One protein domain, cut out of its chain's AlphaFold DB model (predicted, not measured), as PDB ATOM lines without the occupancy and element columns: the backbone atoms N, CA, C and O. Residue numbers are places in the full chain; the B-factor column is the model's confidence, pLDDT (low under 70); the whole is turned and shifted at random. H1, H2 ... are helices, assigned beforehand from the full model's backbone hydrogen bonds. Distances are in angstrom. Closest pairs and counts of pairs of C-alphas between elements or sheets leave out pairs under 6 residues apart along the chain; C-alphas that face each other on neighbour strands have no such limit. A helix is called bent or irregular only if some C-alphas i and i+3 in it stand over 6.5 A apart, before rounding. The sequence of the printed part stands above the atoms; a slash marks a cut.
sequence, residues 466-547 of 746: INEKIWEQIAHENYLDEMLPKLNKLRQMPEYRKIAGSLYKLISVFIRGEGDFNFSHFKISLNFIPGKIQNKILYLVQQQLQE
ATOM      1  N   ILE A 466      89.071  86.674  65.261       68.00
ATOM      2  CA  ILE A 466      90.051  86.719  64.169       68.00
ATOM      3  C   ILE A 466      90.589  88.139  63.970       68.00
ATOM      4  O   ILE A 466      91.798  88.328  63.847       68.00
ATOM      5  N   ASN A 467      89.714  89.141  63.962       72.00
ATOM      6  CA  ASN A 467      90.107  90.538  63.849       72.00
ATOM      7  C   ASN A 467      90.833  91.023  65.111       72.00
ATOM      8  O   ASN A 467      91.781  91.790  64.985       72.00
ATOM      9  N   GLU A 468      90.451  90.551  66.303       71.88
ATOM     10  CA  GLU A 468      91.189  90.839  67.545       71.88
ATOM     11  C   GLU A 468      92.616  90.281  67.491       71.88
ATOM     12  O   GLU A 468      93.564  91.027  67.714       71.88
ATOM     13  N   LYS A 469      92.801  89.026  67.066       74.94
ATOM     14  CA  LYS A 469      94.140  88.438  66.890       74.94
ATOM     15  C   LYS A 469      94.956  89.117  65.789       74.94
ATOM     16  O   LYS A 469      96.160  89.309  65.940       74.94
ATOM     17  N   ILE A 470      94.326  89.501  64.674       81.50
ATOM     18  CA  ILE A 470      94.998  90.305  63.641       81.50
ATOM     19  C   ILE A 470      95.427  91.648  64.239       81.50
ATOM     20  O   ILE A 470      96.556  92.070  64.010       81.50
ATOM     21  N   TRP A 471      94.557  92.297  65.019       85.31
ATOM     22  CA  TRP A 471      94.858  93.550  65.701       85.31
ATOM     23  C   TRP A 471      96.024  93.407  66.681       85.31
ATOM     24  O   TRP A 471      96.965  94.181  66.573       85.31
ATOM     25  N   GLU A 472      96.025  92.405  67.562       81.81
ATOM     26  CA  GLU A 472      97.123  92.130  68.505       81.81
ATOM     27  C   GLU A 472      98.478  92.016  67.801       81.81
ATOM     28  O   GLU A 472      99.480  92.559  68.265       81.81
ATOM     29  N   GLN A 473      98.511  91.366  66.636       84.38
ATOM     30  CA  GLN A 473      99.743  91.191  65.872       84.38
ATOM     31  C   GLN A 473     100.237  92.480  65.206       84.38
ATOM     32  O   GLN A 473     101.444  92.622  65.009       84.38
ATOM     33  N   ILE A 474      99.337  93.403  64.843       89.12
ATOM     34  CA  ILE A 474      99.691  94.623  64.094       89.12
ATOM     35  C   ILE A 474      99.650  95.914  64.927       89.12
ATOM     36  O   ILE A 474     100.105  96.956  64.456       89.12
ATOM     37  N   ALA A 475      99.081  95.890  66.135       85.00
ATOM     38  CA  ALA A 475      98.820  97.089  66.933       85.00
ATOM     39  C   ALA A 475     100.110  97.855  67.255       85.00
ATOM     40  O   ALA A 475     100.145  99.087  67.150       85.00
ATOM     41  N   HIS A 476     101.168  97.111  67.586       85.12
ATOM     42  CA  HIS A 476     102.466  97.637  68.007       85.12
ATOM     43  C   HIS A 476     103.409  97.991  66.850       85.12
ATOM     44  O   HIS A 476     104.452  98.589  67.095       85.12
ATOM     45  N   GLU A 477     103.046  97.685  65.602       89.44
ATOM     46  CA  GLU A 477     103.931  97.931  64.460       89.44
ATOM     47  C   GLU A 477     103.968  99.410  64.108       89.44
ATOM     48  O   GLU A 477     102.920 100.052  63.993       89.44
ATOM     49  N   ASN A 478     105.160  99.952  63.888       88.31
ATOM     50  CA  ASN A 478     105.324 101.363  63.538       88.31
ATOM     51  C   ASN A 478     105.591 101.562  62.048       88.31
ATOM     52  O   ASN A 478     105.399 102.667  61.546       88.31
ATOM     53  N   TYR A 479     105.965 100.496  61.338       89.94
ATOM     54  CA  TYR A 479     106.276 100.542  59.915       89.94
ATOM     55  C   TYR A 479     105.513  99.480  59.125       89.94
ATOM     56  O   TYR A 479     105.209  98.383  59.605       89.94
ATOM     57  N   LEU A 480     105.216  99.800  57.863       90.50
ATOM     58  CA  LEU A 480     104.521  98.880  56.963       90.50
ATOM     59  C   LEU A 480     105.358  97.622  56.669       90.50
ATOM     60  O   LEU A 480     104.806  96.524  56.563       90.50
ATOM     61  N   ASP A 481     106.681  97.786  56.600       88.31
ATOM     62  CA  ASP A 481     107.651  96.718  56.341       88.31
ATOM     63  C   ASP A 481     107.719  95.678  57.474       88.31
ATOM     64  O   ASP A 481     108.091  94.533  57.230       88.31
ATOM     65  N   GLU A 482     107.296  96.035  58.690       89.25
ATOM     66  CA  GLU A 482     107.196  95.123  59.841       89.25
ATOM     67  C   GLU A 482     105.835  94.402  59.868       89.25
ATOM     68  O   GLU A 482     105.742  93.188  60.089       89.25
ATOM     69  N   MET A 483     104.765  95.129  59.526       92.19
ATOM     70  CA  MET A 483     103.396  94.611  59.502       92.19
ATOM     71  C   MET A 483     103.163  93.577  58.387       92.19
ATOM     72  O   MET A 483     102.485  92.567  58.602       92.19
ATOM     73  N   LEU A 484     103.701  93.802  57.182       91.94
ATOM     74  CA  LEU A 484     103.499  92.912  56.031       91.94
ATOM     75  C   LEU A 484     103.997  91.471  56.279       91.94
ATOM     76  O   LEU A 484     103.237  90.535  56.000       91.94
ATOM     77  N   PRO A 485     105.201  91.239  56.841       91.12
ATOM     78  CA  PRO A 485     105.645  89.916  57.273       91.12
ATOM     79  C   PRO A 485     104.704  89.245  58.278       91.12
ATOM     80  O   PRO A 485     104.433  88.049  58.145       91.12
ATOM     81  N   LYS A 486     104.170  89.988  59.257       90.25
ATOM     82  CA  LYS A 486     103.229  89.446  60.252       90.25
ATOM     83  C   LYS A 486     101.900  89.036  59.620       90.25
ATOM     84  O   LYS A 486     101.425  87.926  59.857       90.25
ATOM     85  N   LEU A 487     101.354  89.860  58.725       89.25
ATOM     86  CA  LEU A 487     100.176  89.500  57.928       89.25
ATOM     87  C   LEU A 487     100.436  88.284  57.027       89.25
ATOM     88  O   LEU A 487      99.556  87.440  56.867       89.25
ATOM     89  N   ASN A 488     101.642  88.151  56.471       89.94
ATOM     90  CA  ASN A 488     102.013  86.987  55.668       89.94
ATOM     91  C   ASN A 488     102.099  85.704  56.512       89.94
ATOM     92  O   ASN A 488     101.646  84.657  56.055       89.94
ATOM     93  N   LYS A 489     102.608  85.777  57.752       88.31
ATOM     94  CA  LYS A 489     102.571  84.655  58.710       88.31
ATOM     95  C   LYS A 489     101.131  84.261  59.043       88.31
ATOM     96  O   LYS A 489     100.775  83.093  58.916       88.31
ATOM     97  N   LEU A 490     100.273  85.234  59.358       86.31
ATOM     98  CA  LEU A 490      98.849  84.991  59.617       86.31
ATOM     99  C   LEU A 490      98.140  84.368  58.406       86.31
ATOM    100  O   LEU A 490      97.337  83.456  58.561       86.31
ATOM    101  N   ARG A 491      98.483  84.783  57.180       86.00
ATOM    102  CA  ARG A 491      97.934  84.194  55.947       86.00
ATOM    103  C   ARG A 491      98.238  82.696  55.805       86.00
ATOM    104  O   ARG A 491      97.473  81.982  55.153       86.00
ATOM    105  N   GLN A 492      99.357  82.217  56.351       87.25
ATOM    106  CA  GLN A 492      99.737  80.800  56.270       87.25
ATOM    107  C   GLN A 492      98.836  79.919  57.147       87.25
ATOM    108  O   GLN A 492      98.556  78.776  56.780       87.25
ATOM    109  N   MET A 493      98.303  80.473  58.237       80.38
ATOM    110  CA  MET A 493      97.387  79.785  59.142       80.38
ATOM    111  C   MET A 493      95.982  79.658  58.512       80.38
ATOM    112  O   MET A 493      95.458  80.653  58.001       80.38
ATOM    113  N   PRO A 494      95.342  78.471  58.538       75.06
ATOM    114  CA  PRO A 494      94.045  78.240  57.886       75.06
ATOM    115  C   PRO A 494      92.936  79.181  58.374       75.06
ATOM    116  O   PRO A 494      92.178  79.701  57.560       75.06
ATOM    117  N   GLU A 495      92.901  79.449  59.682       70.62
ATOM    118  CA  GLU A 495      91.890  80.275  60.358       70.62
ATOM    119  C   GLU A 495      91.879  81.735  59.870       70.62
ATOM    120  O   GLU A 495      90.820  82.330  59.687       70.62
ATOM    121  N   TYR A 496      93.056  82.318  59.608       77.38
ATOM    122  CA  TYR A 496      93.205  83.744  59.270       77.38
ATOM    123  C   TYR A 496      93.416  83.986  57.768       77.38
ATOM    124  O   TYR A 496      93.407  85.135  57.311       77.38
ATOM    125  N   ARG A 497      93.576  82.918  56.973       77.44
ATOM    126  CA  ARG A 497      93.982  82.959  55.558       77.44
ATOM    127  C   ARG A 497      93.159  83.919  54.703       77.44
ATOM    128  O   ARG A 497      93.730  84.651  53.896       77.44
ATOM    129  N   LYS A 498      91.831  83.928  54.862       77.44
ATOM    130  CA  LYS A 498      90.921  84.722  54.018       77.44
ATOM    131  C   LYS A 498      91.076  86.225  54.271       77.44
ATOM    132  O   LYS A 498      91.251  86.985  53.319       77.44
ATOM    133  N   ILE A 499      91.069  86.645  55.538       80.62
ATOM    134  CA  ILE A 499      91.129  88.062  55.932       80.62
ATOM    135  C   ILE A 499      92.564  88.583  55.804       80.62
ATOM    136  O   ILE A 499      92.797  89.537  55.063       80.62
ATOM    137  N   ALA A 500      93.544  87.914  56.422       85.25
ATOM    138  CA  ALA A 500      94.951  88.314  56.340       85.25
ATOM    139  C   ALA A 500      95.484  88.255  54.898       85.25
ATOM    140  O   ALA A 500      96.239  89.130  54.476       85.25
ATOM    141  N   GLY A 501      95.046  87.269  54.103       84.88
ATOM    142  CA  GLY A 501      95.385  87.172  52.684       84.88
ATOM    143  C   GLY A 501      94.820  88.318  51.848       84.88
ATOM    144  O   GLY A 501      95.544  88.878  51.023       84.88
ATOM    145  N   SER A 502      93.565  88.703  52.092       85.25
ATOM    146  CA  SER A 502      92.935  89.851  51.429       85.25
ATOM    147  C   SER A 502      93.634  91.160  51.793       85.25
ATOM    148  O   SER A 502      93.980  91.926  50.896       85.25
ATOM    149  N   LEU A 503      93.933  91.378  53.081       89.44
ATOM    150  CA  LEU A 503      94.677  92.554  53.549       89.44
ATOM    151  C   LEU A 503      96.066  92.634  52.920       89.44
ATOM    152  O   LEU A 503      96.408  93.648  52.316       89.44
ATOM    153  N   TYR A 504      96.844  91.550  52.998       91.81
ATOM    154  CA  TYR A 504      98.180  91.493  52.413       91.81
ATOM    155  C   TYR A 504      98.151  91.809  50.913       91.81
ATOM    156  O   TYR A 504      98.969  92.593  50.429       91.81
ATOM    157  N   LYS A 505      97.194  91.231  50.173       88.94
ATOM    158  CA  LYS A 505      97.044  91.462  48.732       88.94
ATOM    159  C   LYS A 505      96.681  92.915  48.432       88.94
ATOM    160  O   LYS A 505      97.342  93.517  47.594       88.94
ATOM    161  N   LEU A 506      95.681  93.480  49.111       89.50
ATOM    162  CA  LEU A 506      95.236  94.861  48.889       89.50
ATOM    163  C   LEU A 506      96.350  95.871  49.176       89.50
ATOM    164  O   LEU A 506      96.602  96.745  48.350       89.50
ATOM    165  N   ILE A 507      97.054  95.715  50.303       91.94
ATOM    166  CA  ILE A 507      98.183  96.582  50.663       91.94
ATOM    167  C   ILE A 507      99.300  96.448  49.625       91.94
ATOM    168  O   ILE A 507      99.793  97.452  49.121       91.94
ATOM    169  N   SER A 508      99.671  95.218  49.256       89.69
ATOM    170  CA  SER A 508     100.756  94.977  48.297       89.69
ATOM    171  C   SER A 508     100.449  95.554  46.916       89.69
ATOM    172  O   SER A 508     101.320  96.173  46.311       89.69
ATOM    173  N   VAL A 509      99.224  95.367  46.415       89.38
ATOM    174  CA  VAL A 509      98.788  95.907  45.116       89.38
ATOM    175  C   VAL A 509      98.803  97.435  45.141       89.38
ATOM    176  O   VAL A 509      99.337  98.053  44.223       89.38
ATOM    177  N   PHE A 510      98.288  98.045  46.213       91.44
ATOM    178  CA  PHE A 510      98.284  99.499  46.349       91.44
ATOM    179  C   PHE A 510      99.700 100.082  46.408       91.44
ATOM    180  O   PHE A 510     100.006 101.014  45.670       91.44
ATOM    181  N   ILE A 511     100.591  99.513  47.226       89.56
ATOM    182  CA  ILE A 511     101.970 100.005  47.362       89.56
ATOM    183  C   ILE A 511     102.757  99.851  46.059       89.56
ATOM    184  O   ILE A 511     103.518 100.750  45.714       89.56
ATOM    185  N   ARG A 512     102.550  98.771  45.295       85.94
ATOM    186  CA  ARG A 512     103.214  98.572  43.994       85.94
ATOM    187  C   ARG A 512     102.790  99.581  42.923       85.94
ATOM    188  O   ARG A 512     103.515  99.740  41.945       85.94
ATOM    189  N   GLY A 513     101.653 100.259  43.097       80.25
ATOM    190  CA  GLY A 513     101.142 101.231  42.125       80.25
ATOM    191  C   GLY A 513     100.673 100.591  40.818       80.25
ATOM    192  O   GLY A 513     100.769 101.205  39.757       80.25
ATOM    193  N   GLU A 514     100.199  99.343  40.873       72.38
ATOM    194  CA  GLU A 514      99.648  98.649  39.708       72.38
ATOM    195  C   GLU A 514      98.211  99.153  39.437       72.38
ATOM    196  O   GLU A 514      97.255  98.720  40.078       72.38
ATOM    197  N   GLY A 515      98.066 100.086  38.486       70.75
ATOM    198  CA  GLY A 515      96.781 100.617  37.995       70.75
ATOM    199  C   GLY A 515      96.364 101.985  38.564       70.75
ATOM    200  O   GLY A 515      97.047 102.564  39.407       70.75
ATOM    201  N   ASP A 516      95.209 102.498  38.119       75.62
ATOM    202  CA  ASP A 516      94.628 103.791  38.542       75.62
ATOM    203  C   ASP A 516      93.948 103.705  39.928       75.62
ATOM    204  O   ASP A 516      92.810 104.136  40.147       75.62
ATOM    205  N   PHE A 517      94.633 103.094  40.895       84.12
ATOM    206  CA  PHE A 517      94.110 102.825  42.231       84.12
ATOM    207  C   PHE A 517      94.565 103.914  43.217       84.12
ATOM    208  O   PHE A 517      95.709 103.936  43.663       84.12
ATOM    209  N   ASN A 518      93.670 104.858  43.532       87.88
ATOM    210  CA  ASN A 518      93.954 105.981  44.435       87.88
ATOM    211  C   ASN A 518      93.743 105.628  45.924       87.88
ATOM    212  O   ASN A 518      93.160 104.595  46.263       87.88
ATOM    213  N   PHE A 519      94.190 106.507  46.830       89.38
ATOM    214  CA  PHE A 519      94.111 106.271  48.279       89.38
ATOM    215  C   PHE A 519      92.665 106.172  48.797       89.38
ATOM    216  O   PHE A 519      92.385 105.428  49.736       89.38
ATOM    217  N   SER A 520      91.721 106.886  48.173       86.62
ATOM    218  CA  SER A 520      90.297 106.809  48.524       86.62
ATOM    219  C   SER A 520      89.704 105.435  48.182       86.62
ATOM    220  O   SER A 520      89.043 104.814  49.016       86.62
ATOM    221  N   HIS A 521      90.016 104.902  46.999       86.12
ATOM    222  CA  HIS A 521      89.635 103.553  46.580       86.12
ATOM    223  C   HIS A 521      90.265 102.495  47.492       86.12
ATOM    224  O   HIS A 521      89.584 101.552  47.897       86.12
ATOM    225  N   PHE A 522      91.528 102.684  47.888       89.44
ATOM    226  CA  PHE A 522      92.183 101.822  48.869       89.44
ATOM    227  C   PHE A 522      91.457 101.839  50.219       89.44
ATOM    228  O   PHE A 522      91.107 100.780  50.738       89.44
ATOM    229  N   LYS A 523      91.121 103.020  50.749       86.62
ATOM    230  CA  LYS A 523      90.337 103.147  51.984       86.62
ATOM    231  C   LYS A 523      89.004 102.402  51.908       86.62
ATOM    232  O   LYS A 523      88.685 101.668  52.841       86.62
ATOM    233  N   ILE A 524      88.259 102.558  50.812       79.44
ATOM    234  CA  ILE A 524      86.975 101.872  50.593       79.44
ATOM    235  C   ILE A 524      87.170 100.350  50.538       79.44
ATOM    236  O   ILE A 524      86.382  99.608  51.122       79.44
ATOM    237  N   SER A 525      88.246  99.876  49.900       77.31
ATOM    238  CA  SER A 525      88.549  98.441  49.795       77.31
ATOM    239  C   SER A 525      88.820  97.759  51.142       77.31
ATOM    240  O   SER A 525      88.724  96.541  51.234       77.31
ATOM    241  N   LEU A 526      89.108  98.533  52.196       81.38
ATOM    242  CA  LEU A 526      89.329  98.044  53.557       81.38
ATOM    243  C   LEU A 526      88.051  98.011  54.417       81.38
ATOM    244  O   LEU A 526      88.130  97.688  55.593       81.38
ATOM    245  N   ASN A 527      86.864  98.314  53.880       73.62
ATOM    246  CA  ASN A 527      85.628  98.368  54.681       73.62
ATOM    247  C   ASN A 527      85.139  97.003  55.213       73.62
ATOM    248  O   ASN A 527      84.181  96.959  55.976       73.62
ATOM    249  N   PHE A 528      85.776  95.895  54.826       71.44
ATOM    250  CA  PHE A 528      85.456  94.558  55.338       71.44
ATOM    251  C   PHE A 528      86.127  94.234  56.688       71.44
ATOM    252  O   PHE A 528      85.891  93.157  57.231       71.44
ATOM    253  N   ILE A 529      86.980  95.124  57.213       76.75
ATOM    254  CA  ILE A 529      87.643  94.982  58.520       76.75
ATOM    255  C   ILE A 529      87.194  96.071  59.506       76.75
ATOM    256  O   ILE A 529      86.762  97.145  59.083       76.75
ATOM    257  N   PRO A 530      87.342  95.849  60.825       73.38
ATOM    258  CA  PRO A 530      87.002  96.850  61.830       73.38
ATOM    259  C   PRO A 530      87.797  98.148  61.668       73.38
ATOM    260  O   PRO A 530      88.995  98.141  61.367       73.38
ATOM    261  N   GLY A 531      87.154  99.277  61.983       76.31
ATOM    262  CA  GLY A 531      87.730 100.614  61.802       76.31
ATOM    263  C   GLY A 531      89.075 100.838  62.510       76.31
ATOM    264  O   GLY A 531      89.908 101.591  62.014       76.31
ATOM    265  N   LYS A 532      89.340 100.153  63.633       81.25
ATOM    266  CA  LYS A 532      90.638 100.225  64.336       81.25
ATOM    267  C   LYS A 532      91.791  99.697  63.470       81.25
ATOM    268  O   LYS A 532      92.794 100.387  63.298       81.25
ATOM    269  N   ILE A 533      91.611  98.515  62.875       85.31
ATOM    270  CA  ILE A 533      92.576  97.886  61.960       85.31
ATOM    271  C   ILE A 533      92.718  98.748  60.701       85.31
ATOM    272  O   ILE A 533      93.832  99.054  60.282       85.31
ATOM    273  N   GLN A 534      91.590  99.203  60.143       86.56
ATOM    274  CA  GLN A 534      91.570 100.048  58.949       86.56
ATOM    275  C   GLN A 534      92.390 101.326  59.162       86.56
ATOM    276  O   GLN A 534      93.264 101.634  58.356       86.56
ATOM    277  N   ASN A 535      92.161 102.048  60.261       87.81
ATOM    278  CA  ASN A 535      92.868 103.293  60.563       87.81
ATOM    279  C   ASN A 535      94.372 103.078  60.760       87.81
ATOM    280  O   ASN A 535      95.161 103.892  60.282       87.81
ATOM    281  N   LYS A 536      94.781 101.980  61.408       92.50
ATOM    282  CA  LYS A 536      96.199 101.631  61.567       92.50
ATOM    283  C   LYS A 536      96.866 101.356  60.222       92.50
ATOM    284  O   LYS A 536      97.923 101.917  59.951       92.50
ATOM    285  N   ILE A 537      96.234 100.560  59.359       92.69
ATOM    286  CA  ILE A 537      96.755 100.276  58.014       92.69
ATOM    287  C   ILE A 537      96.853 101.567  57.199       92.69
ATOM    288  O   ILE A 537      97.890 101.829  56.597       92.69
ATOM    289  N   LEU A 538      95.804 102.395  57.200       93.06
ATOM    290  CA  LEU A 538      95.801 103.672  56.482       93.06
ATOM    291  C   LEU A 538      96.918 104.599  56.964       93.06
ATOM    292  O   LEU A 538      97.583 105.210  56.134       93.06
ATOM    293  N   TYR A 539      97.142 104.670  58.277       93.50
ATOM    294  CA  TYR A 539      98.225 105.450  58.865       93.50
ATOM    295  C   TYR A 539      99.601 104.964  58.388       93.50
ATOM    296  O   TYR A 539     100.370 105.760  57.855       93.50
ATOM    297  N   LEU A 540      99.883 103.660  58.500       93.56
ATOM    298  CA  LEU A 540     101.171 103.084  58.093       93.56
ATOM    299  C   LEU A 540     101.422 103.232  56.587       93.56
ATOM    300  O   LEU A 540     102.525 103.567  56.165       93.56
ATOM    301  N   VAL A 541     100.391 103.029  55.764       93.69
ATOM    302  CA  VAL A 541     100.478 103.225  54.311       93.69
ATOM    303  C   VAL A 541     100.723 104.697  53.972       93.69
ATOM    304  O   VAL A 541     101.559 105.000  53.123       93.69
ATOM    305  N   GLN A 542     100.030 105.625  54.636       93.00
ATOM    306  CA  GLN A 542     100.234 107.060  54.434       93.00
ATOM    307  C   GLN A 542     101.656 107.486  54.830       93.00
ATOM    308  O   GLN A 542     102.279 108.267  54.110       93.00
ATOM    309  N   GLN A 543     102.177 106.952  55.936       92.62
ATOM    310  CA  GLN A 543     103.548 107.184  56.379       92.62
ATOM    311  C   GLN A 543     104.565 106.661  55.354       92.62
ATOM    312  O   GLN A 543     105.422 107.429  54.919       92.62
ATOM    313  N   GLN A 544     104.417 105.415  54.889       92.44
ATOM    314  CA  GLN A 544     105.297 104.827  53.872       92.44
ATOM    315  C   GLN A 544     105.323 105.669  52.590       92.44
ATOM    316  O   GLN A 544     106.388 105.972  52.060       92.44
ATOM    317  N   LEU A 545     104.155 106.092  52.098       92.25
ATOM    318  CA  LEU A 545     104.054 106.939  50.908       92.25
ATOM    319  C   LEU A 545     104.709 108.316  51.118       92.25
ATOM    320  O   LEU A 545     105.324 108.857  50.199       92.25
ATOM    321  N   GLN A 546     104.592 108.899  52.315       91.88
ATOM    322  CA  GLN A 546     105.243 110.166  52.661       91.88
ATOM    323  C   GLN A 546     106.772 110.018  52.690       91.88
ATOM    324  O   GLN A 546     107.482 110.893  52.184       91.88
ATOM    325  N   GLU A 547     107.281 108.928  53.263       91.38
ATOM    326  CA  GLU A 547     108.709 108.598  53.303       91.38
ATOM    327  C   GLU A 547     109.257 108.309  51.896       91.38
ATOM    328  O   GLU A 547     110.266 108.903  51.508       91.38
TER     329      GLU A 547
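What this domain is: This is residues 466 to 547 of the 746 residues of an uncharacterized protein of Candidatus Brocadiae bacterium (UniProt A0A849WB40). Five helices gather in a compact cluster: H2 and H3 form a hairpin side by side, H5 runs along another side with its later residues packed on the first residue of H2, short H4 folds back beside the later part of H3 and makes a triangle with H3 and H5, and H1 packs on H2. The link from H2 to H3 and the last residues of H5 lie at the two far ends of the body. The printed part has 82 residues with five named helices, in the order H1, H2, H3, H4, H5, and no named strand; the class is all helix. The whole is compact, with a radius of gyration of the C-alphas of 11.8 A and spans of 32 by 23 by 21 A.

Where its parts are: Begin with the longest helix, H5, residues 531 to 547: find C-alpha 531 at (87.730, 100.614, 61.802) and go 24.0 A to C-alpha 547 at (108.709, 108.598, 53.303). H2 is residues 480 to 492, 18.7 A long; it is neither bent nor irregular, but only just, with C-alphas 482 and 485 6.0 A apart. H3, residues 497 to 512, is 21.5 A long. H1, residues 466 to 474, starts at C-alpha 466 at (90.051, 86.719, 64.169), and H4 is residues 519 to 525.

How they stand to each other: Start at the hub, H2, which touches H1, H3 and H5. H2 and H3 are a hairpin, opposite ways at a shallow tilt of 34 degrees, only just short of steep; their closest C-alphas, of Arg 491 and Arg 497, are 4.2 A apart, and H3 touches with residues 497 to 504 alone. H1 and H2 are a hairpin at 37 degrees, only just steep; the closest C-alphas, of Ile 474 and Met 483, are 5.9 A apart. H2 touches H5 with residue 480 alone, at a steep tilt of 46 degrees; the C-alphas of Leu 480 and Leu 540, the closest, are 5.5 A apart. H3 and H4 are a hairpin that only just touches, with 3 pairs of C-alphas within 8 A, the closest Phe 510 and Phe 522 at 7.0 A. H4 and H5 are close but not clearly touching, with the closest C-alphas, of Lys 523 and Leu 538, 7.1 A apart. H4 is apart from H1 and from H2. Look at the backbone: each O i to N i+4 pair is within hydrogen-bond range in H1, H3, H4 and H5, and 7 of 9 are in H2.

The domain as a whole: The C-alphas farthest apart, of Pro 494 and Gln 546, are 34.2 A apart. The printed part has no cut. The links H1 to H2, H2 to H3 and H4 to H5 are tight, and H3 to H4 is short. The mean pLDDT of the printed part is 85.0; look for low confidence at residue 466, the one printed residue under 70.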